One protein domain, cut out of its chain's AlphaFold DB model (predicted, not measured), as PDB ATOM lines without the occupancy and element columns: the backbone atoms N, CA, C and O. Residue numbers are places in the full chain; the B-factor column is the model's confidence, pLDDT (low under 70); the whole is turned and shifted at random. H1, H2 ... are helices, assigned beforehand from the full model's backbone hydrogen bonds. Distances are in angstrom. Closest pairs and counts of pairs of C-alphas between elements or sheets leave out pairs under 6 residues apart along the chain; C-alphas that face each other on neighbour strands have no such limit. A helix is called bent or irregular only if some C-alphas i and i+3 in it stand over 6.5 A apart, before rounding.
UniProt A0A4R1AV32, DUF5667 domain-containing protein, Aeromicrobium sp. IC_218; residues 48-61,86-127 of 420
ATOM      1  N   PHE A  48      19.425  70.875 115.193       80.50
ATOM      2  CA  PHE A  48      18.971  70.128 116.368       80.50
ATOM      3  C   PHE A  48      18.623  71.066 117.530       80.50
ATOM      4  O   PHE A  48      17.616  70.859 118.202       80.50
ATOM      5  N   ALA A  49      19.415  72.117 117.762       77.31
ATOM      6  CA  ALA A  49      19.109  73.112 118.788       77.31
ATOM      7  C   ALA A  49      17.818  73.892 118.464       77.31
ATOM      8  O   ALA A  49      17.017  74.152 119.363       77.31
ATOM      9  N   VAL A  50      17.578  74.213 117.186       75.88
ATOM     10  CA  VAL A  50      16.356  74.888 116.711       75.88
ATOM     11  C   VAL A  50      15.121  73.982 116.817       75.88
ATOM     12  O   VAL A  50      14.094  74.420 117.336       75.88
ATOM     13  N   ASP A  51      15.211  72.718 116.395       82.00
ATOM     14  CA  ASP A  51      14.132  71.723 116.525       82.00
ATOM     15  C   ASP A  51      13.822  71.390 117.996       82.00
ATOM     16  O   ASP A  51      12.661  71.314 118.400       82.00
ATOM     17  N   LEU A  52      14.843  71.282 118.850       73.56
ATOM     18  CA  LEU A  52      14.629  71.101 120.285       73.56
ATOM     19  C   LEU A  52      13.993  72.354 120.919       73.56
ATOM     20  O   LEU A  52      13.128  72.222 121.786       73.56
ATOM     21  N   ARG A  53      14.339  73.565 120.451       75.31
ATOM     22  CA  ARG A  53      13.703  74.820 120.891       75.31
ATOM     23  C   ARG A  53      12.220  74.871 120.552       75.31
ATOM     24  O   ARG A  53      11.428  75.239 121.416       75.31
ATOM     25  N   SER A  54      11.840  74.539 119.319       75.56
ATOM     26  CA  SER A  54      10.439  74.613 118.886       75.56
ATOM     27  C   SER A  54       9.565  73.636 119.678       75.56
ATOM     28  O   SER A  54       8.530  74.038 120.213       75.56
ATOM     29  N   ARG A  55      10.035  72.394 119.865       76.19
ATOM     30  CA  ARG A  55       9.368  71.368 120.685       76.19
ATOM     31  C   ARG A  55       9.195  71.805 122.138       76.19
ATOM     32  O   ARG A  55       8.110  71.669 122.692       76.19
ATOM     33  N   LEU A  56      10.235  72.376 122.746       72.12
ATOM     34  CA  LEU A  56      10.169  72.887 124.118       72.12
ATOM     35  C   LEU A  56       9.186  74.038 124.297       72.12
ATOM     36  O   LEU A  56       8.502  74.089 125.313       72.12
ATOM     37  N   MET A  57       9.130  74.969 123.344       71.56
ATOM     38  CA  MET A  57       8.205  76.104 123.422       71.56
ATOM     39  C   MET A  57       6.750  75.644 123.269       71.56
ATOM     40  O   MET A  57       5.882  76.158 123.972       71.56
ATOM     41  N   ALA A  58       6.494  74.629 122.435       75.50
ATOM     42  CA  ALA A  58       5.183  73.989 122.330       75.50
ATOM     43  C   ALA A  58       4.779  73.270 123.636       75.50
ATOM     44  O   ALA A  58       3.690  73.503 124.154       75.50
ATOM     45  N   GLU A  59       5.670  72.464 124.227       67.94
ATOM     46  CA  GLU A  59       5.428  71.804 125.525       67.94
ATOM     47  C   GLU A  59       5.238  72.826 126.665       67.94
ATOM     48  O   GLU A  59       4.369  72.665 127.523       67.94
ATOM     49  N   ALA A  60       6.001  73.925 126.667       63.88
ATOM     50  CA  ALA A  60       5.854  74.998 127.650       63.88
ATOM     51  C   ALA A  60       4.474  75.676 127.568       63.88
ATOM     52  O   ALA A  60       3.899  75.996 128.607       63.88
ATOM     53  N   GLN A  61       3.905  75.837 126.368       62.31
ATOM     54  CA  GLN A  61       2.547  76.366 126.177       62.31
ATOM     55  C   GLN A  61       1.435  75.429 126.681       62.31
ATOM     56  O   GLN A  61       0.332  75.915 126.938       62.31
ATOM     57  N   VAL A  86      10.940  68.051 129.820       47.56
ATOM     58  CA  VAL A  86      10.901  69.483 129.472       47.56
ATOM     59  C   VAL A  86      12.023  70.266 130.167       47.56
ATOM     60  O   VAL A  86      12.690  71.081 129.533       47.56
ATOM     61  N   VAL A  87      12.309  69.979 131.445       49.66
ATOM     62  CA  VAL A  87      13.391  70.673 132.173       49.66
ATOM     63  C   VAL A  87      14.782  70.284 131.659       49.66
ATOM     64  O   VAL A  87      15.632  71.156 131.493       49.66
ATOM     65  N   ALA A  88      15.021  69.003 131.358       46.22
ATOM     66  CA  ALA A  88      16.313  68.549 130.835       46.22
ATOM     67  C   ALA A  88      16.647  69.169 129.464       46.22
ATOM     68  O   ALA A  88      17.805  69.478 129.183       46.22
ATOM     69  N   ALA A  89      15.633  69.389 128.625       44.47
ATOM     70  CA  ALA A  89      15.808  69.990 127.311       44.47
ATOM     71  C   ALA A  89      15.930  71.534 127.364       44.47
ATOM     72  O   ALA A  89      16.696  72.110 126.593       44.47
ATOM     73  N   ALA A  90      15.286  72.222 128.322       44.31
ATOM     74  CA  ALA A  90      15.458  73.672 128.521       44.31
ATOM     75  C   ALA A  90      16.922  74.083 128.790       44.31
ATOM     76  O   ALA A  90      17.360  75.151 128.365       44.31
ATOM     77  N   VAL A  91      17.691  73.200 129.434       48.22
ATOM     78  CA  VAL A  91      19.128  73.365 129.705       48.22
ATOM     79  C   VAL A  91      19.989  73.327 128.430       48.22
ATOM     80  O   VAL A  91      21.015  73.999 128.359       48.22
ATOM     81  N   THR A  92      19.595  72.563 127.407       50.16
ATOM     82  CA  THR A  92      20.443  72.284 126.229       50.16
ATOM     83  C   THR A  92      20.321  73.309 125.097       50.16
ATOM     84  O   THR A  92      21.193  73.367 124.236       50.16
ATOM     85  N   VAL A  93      19.259  74.117 125.070       47.00
ATOM     86  CA  VAL A  93      18.806  74.796 123.837       47.00
ATOM     87  C   VAL A  93      19.389  76.191 123.565       47.00
ATOM     88  O   VAL A  93      19.268  76.685 122.446       47.00
ATOM     89  N   ALA A  94      20.014  76.857 124.539       42.28
ATOM     90  CA  ALA A  94      20.340  78.290 124.422       42.28
ATOM     91  C   ALA A  94      21.781  78.678 124.814       42.28
ATOM     92  O   ALA A  94      22.020  79.822 125.186       42.28
ATOM     93  N   GLY A  95      22.733  77.740 124.761       42.94
ATOM     94  CA  GLY A  95      24.080  77.936 125.312       42.94
ATOM     95  C   GLY A  95      24.090  77.644 126.813       42.94
ATOM     96  O   GLY A  95      23.958  78.541 127.646       42.94
ATOM     97  N   GLY A  96      24.204  76.356 127.151       43.25
ATOM     98  CA  GLY A  96      23.806  75.789 128.448       43.25
ATOM     99  C   GLY A  96      24.530  76.288 129.705       43.25
ATOM    100  O   GLY A  96      24.117  75.920 130.797       43.25
ATOM    101  N   ALA A  97      25.559  77.132 129.601       45.94
ATOM    102  CA  ALA A  97      26.145  77.792 130.767       45.94
ATOM    103  C   ALA A  97      25.269  78.960 131.270       45.94
ATOM    104  O   ALA A  97      24.976  79.047 132.460       45.94
ATOM    105  N   GLY A  98      24.801  79.831 130.366       44.53
ATOM    106  CA  GLY A  98      24.192  81.118 130.731       44.53
ATOM    107  C   GLY A  98      22.817  81.002 131.394       44.53
ATOM    108  O   GLY A  98      22.598  81.565 132.465       44.53
ATOM    109  N   LEU A  99      21.893  80.240 130.794       45.88
ATOM    110  CA  LEU A  99      20.543  80.069 131.359       45.88
ATOM    111  C   LEU A  99      20.493  79.106 132.551       45.88
ATOM    112  O   LEU A  99      19.605  79.227 133.391       45.88
ATOM    113  N   VAL A 100      21.439  78.167 132.663       50.69
ATOM    114  CA  VAL A 100      21.548  77.332 133.870       50.69
ATOM    115  C   VAL A 100      22.043  78.178 135.034       50.69
ATOM    116  O   VAL A 100      21.418  78.144 136.092       50.69
ATOM    117  N   ALA A 101      23.087  78.987 134.822       53.91
ATOM    118  CA  ALA A 101      23.582  79.926 135.822       53.91
ATOM    119  C   ALA A 101      22.496  80.923 136.263       53.91
ATOM    120  O   ALA A 101      22.291  81.090 137.462       53.91
ATOM    121  N   SER A 102      21.724  81.508 135.335       59.97
ATOM    122  CA  SER A 102      20.618  82.399 135.722       59.97
ATOM    123  C   SER A 102      19.466  81.660 136.418       59.97
ATOM    124  O   SER A 102      18.905  82.182 137.377       59.97
ATOM    125  N   SER A 103      19.155  80.416 136.026       67.00
ATOM    126  CA  SER A 103      18.156  79.599 136.734       67.00
ATOM    127  C   SER A 103      18.589  79.207 138.152       67.00
ATOM    128  O   SER A 103      17.738  79.040 139.020       67.00
ATOM    129  N   ALA A 104      19.894  79.098 138.424       73.38
ATOM    130  CA  ALA A 104      20.408  78.788 139.758       73.38
ATOM    131  C   ALA A 104      20.132  79.919 140.767       73.38
ATOM    132  O   ALA A 104      19.910  79.642 141.947       73.38
ATOM    133  N   SER A 105      20.071  81.167 140.297       81.75
ATOM    134  CA  SER A 105      19.689  82.336 141.102       81.75
ATOM    135  C   SER A 105      18.185  82.625 141.100       81.75
ATOM    136  O   SER A 105      17.755  83.517 141.821       81.75
ATOM    137  N   ALA A 106      17.375  81.881 140.335       86.88
ATOM    138  CA  ALA A 106      15.942  82.148 140.239       86.88
ATOM    139  C   ALA A 106      15.226  81.930 141.582       86.88
ATOM    140  O   ALA A 106      15.461  80.912 142.251       86.88
ATOM    141  N   LEU A 107      14.336  82.858 141.939       92.06
ATOM    142  CA  LEU A 107      13.505  82.822 143.149       92.06
ATOM    143  C   LEU A 107      12.101  82.239 142.881       92.06
ATOM    144  O   LEU A 107      11.646  82.221 141.732       92.06
ATOM    145  N   PRO A 108      11.386  81.762 143.919       88.44
ATOM    146  CA  PRO A 108       9.982  81.373 143.805       88.44
ATOM    147  C   PRO A 108       9.133  82.449 143.106       88.44
ATOM    148  O   PRO A 108       9.217  83.629 143.422       88.44
ATOM    149  N   GLY A 109       8.320  82.034 142.129       84.31
ATOM    150  CA  GLY A 109       7.520  82.935 141.287       84.31
ATOM    151  C   GLY A 109       8.195  83.371 139.978       84.31
ATOM    152  O   GLY A 109       7.495  83.733 139.033       84.31
ATOM    153  N   GLU A 110       9.521  83.265 139.854       83.12
ATOM    154  CA  GLU A 110      10.237  83.629 138.625       83.12
ATOM    155  C   GLU A 110      10.159  82.529 137.545       83.12
ATOM    156  O   GLU A 110      10.132  81.329 137.829       83.12
ATOM    157  N   VAL A 111      10.180  82.927 136.266       82.12
ATOM    158  CA  VAL A 111       9.941  82.038 135.103       82.12
ATOM    159  C   VAL A 111      10.908  80.843 135.035       82.12
ATOM    160  O   VAL A 111      10.527  79.763 134.583       82.12
ATOM    161  N   LEU A 112      12.154  81.006 135.493       85.00
ATOM    162  CA  LEU A 112      13.174  79.947 135.482       85.00
ATOM    163  C   LEU A 112      13.169  79.066 136.744       85.00
ATOM    164  O   LEU A 112      13.862  78.047 136.783       85.00
ATOM    165  N   TYR A 113      12.366  79.389 137.758       82.94
ATOM    166  CA  TYR A 113      12.318  78.629 139.007       82.94
ATOM    167  C   TYR A 113      11.896  77.154 138.830       82.94
ATOM    168  O   TYR A 113      12.544  76.277 139.409       82.94
ATOM    169  N   PRO A 114      10.914  76.789 137.975       84.38
ATOM    170  CA  PRO A 114      10.608  75.381 137.703       84.38
ATOM    171  C   PRO A 114      11.791  74.599 137.104       84.38
ATOM    172  O   PRO A 114      11.932  73.403 137.371       84.38
ATOM    173  N   VAL A 115      12.670  75.267 136.343       80.62
ATOM    174  CA  VAL A 115      13.899  74.669 135.789       80.62
ATOM    175  C   VAL A 115      14.874  74.350 136.924       80.62
ATOM    176  O   VAL A 115      15.314  73.204 137.030       80.62
ATOM    177  N   LYS A 116      15.114  75.305 137.836       87.00
ATOM    178  CA  LYS A 116      15.902  75.111 139.071       87.00
ATOM    179  C   LYS A 116      15.421  73.894 139.865       87.00
ATOM    180  O   LYS A 116      16.194  72.989 140.169       87.00
ATOM    181  N   ARG A 117      14.111  73.811 140.135       88.19
ATOM    182  CA  ARG A 117      13.513  72.689 140.884       88.19
ATOM    183  C   ARG A 117      13.660  71.345 140.169       88.19
ATOM    184  O   ARG A 117      13.854  70.326 140.833       88.19
ATOM    185  N   GLY A 118      13.585  71.317 138.838       83.19
ATOM    186  CA  GLY A 118      13.761  70.086 138.070       83.19
ATOM    187  C   GLY A 118      15.214  69.599 138.018       83.19
ATOM    188  O   GLY A 118      15.443  68.404 138.220       83.19
ATOM    189  N   THR A 119      16.202  70.485 137.827       81.38
ATOM    190  CA  THR A 119      17.630  70.096 137.866       81.38
ATOM    191  C   THR A 119      18.015  69.560 139.245       81.38
ATOM    192  O   THR A 119      18.660  68.517 139.361       81.38
ATOM    193  N   GLU A 120      17.524  70.201 140.301       87.00
ATOM    194  CA  GLU A 120      17.673  69.761 141.683       87.00
ATOM    195  C   GLU A 120      17.036  68.391 141.967       87.00
ATOM    196  O   GLU A 120      17.645  67.545 142.626       87.00
ATOM    197  N   GLN A 121      15.842  68.118 141.433       86.69
ATOM    198  CA  GLN A 121      15.201  66.808 141.566       86.69
ATOM    199  C   GLN A 121      15.994  65.695 140.854       86.69
ATOM    200  O   GLN A 121      16.026  64.560 141.340       86.69
ATOM    201  N   VAL A 122      16.674  66.010 139.742       84.56
ATOM    202  CA  VAL A 122      17.616  65.087 139.089       84.56
ATOM    203  C   VAL A 122      18.839  64.858 139.980       84.56
ATOM    204  O   VAL A 122      19.140  63.704 140.290       84.56
ATOM    205  N   GLN A 123      19.488  65.915 140.480       84.06
ATOM    206  CA  GLN A 123      20.632  65.801 141.402       84.06
ATOM    207  C   GLN A 123      20.304  64.964 142.650       84.06
ATOM    208  O   GLN A 123      21.117  64.140 143.069       84.06
ATOM    209  N   LYS A 124      19.095  65.121 143.202       90.06
ATOM    210  CA  LYS A 124      18.561  64.308 144.301       90.06
ATOM    211  C   LYS A 124      18.422  62.833 143.923       90.06
ATOM    212  O   LYS A 124      18.815  61.962 144.693       90.06
ATOM    213  N   SER A 125      17.896  62.541 142.730       84.25
ATOM    214  CA  SER A 125      17.708  61.162 142.247       84.25
ATOM    215  C   SER A 125      19.020  60.401 142.012       84.25
ATOM    216  O   SER A 125      19.036  59.176 142.096       84.25
ATOM    217  N   LEU A 126      20.125  61.121 141.781       90.06
ATOM    218  CA  LEU A 126      21.472  60.558 141.643       90.06
ATOM    219  C   LEU A 126      22.126  60.205 142.995       90.06
ATOM    220  O   LEU A 126      23.203  59.610 143.014       90.06
ATOM    221  N   ARG A 127      21.509  60.552 144.134       92.88
ATOM    222  CA  ARG A 127      21.980  60.147 145.469       92.88
ATOM    223  C   ARG A 127      21.486  58.730 145.782       92.88
ATOM    224  O   ARG A 127      20.279  58.464 145.793       92.88
TER     225      ARG A 127
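What this domain is: This is residues 48 to 61 and 86 to 127 of the 420 residues of the protein "DUF5667 domain-containing protein" of Aeromicrobium sp. IC_218 (UniProt A0A4R1AV32). Two longer helices, H1 and H4, stand at opposite ends of the longest axis, with the short helix H2 between them in a row H1, H2, H4. The fourth helix, H3, lies to one side of that row, and its end near Ser 103 meets residues 113 to 116 of H4 to make a corner. The 56 printed residues hold four named helices in the order H1, H2, H3, H4 and no named strand, and the class is all helix. The whole is compact, with a radius of gyration of the C-alphas of 11.5 A, and the C-alphas span 31 by 26 by 22 A.

Where its parts are: The printed part begins with H1, residues 48 to 61, which starts at C-alpha 48 at (18.971, 70.128, 116.368) and is 20.1 A long from first to last C-alpha. After the cut comes H2, residues 86 to 90, 6.3 A long, with C-alpha 86 at (10.901, 69.483, 129.472). H3 follows as residues 98 to 104 and is 10.1 A long. H4, residues 113 to 125, is 18.6 A long and ends at C-alpha 125 at (17.708, 61.162, 142.247). No helix is bent or irregular.

How they stand to each other: H1 touches H2, and their closest C-alphas are those of Leu 56 and Val 86, 6.4 A apart. The centres of H1 and H2 are 9.5 A apart. H2 also touches H4, which meets it with residues 114 to 119 alone; the closest C-alphas, those of Val 87 and Val 115, are 5.4 A apart. H3 touches H4, which meets it with residues 113 to 116 alone; the closest C-alphas, those of Ser 103 and Lys 116, are 5.5 A apart. The lines of H3 and H4 are about perpendicular, at 77 degrees. H1 is apart from both H3 and H4, and H2 is apart from H3. In H1, H2, H3 and H4 every backbone O of residue i is within hydrogen-bond range of the N of residue i+4 inside the helix.

The domain as a whole: The two C-alphas farthest apart are those of Val 50 and Arg 127, at 32.8 A. Residues 62 to 85 are not printed, and C-alphas 61 and 86 are 11.3 A apart across this cut, which the link from H1 to H2 spans. The links from H2 to H3, with 7 residues, and from H3 to H4, with 8 residues, are short. The mean pLDDT of the printed part is 70.5. The model's confidence is low, under 70, in 21 residues, namely 59 to 61 and 86 to 103, while H4 has a mean pLDDT of 85.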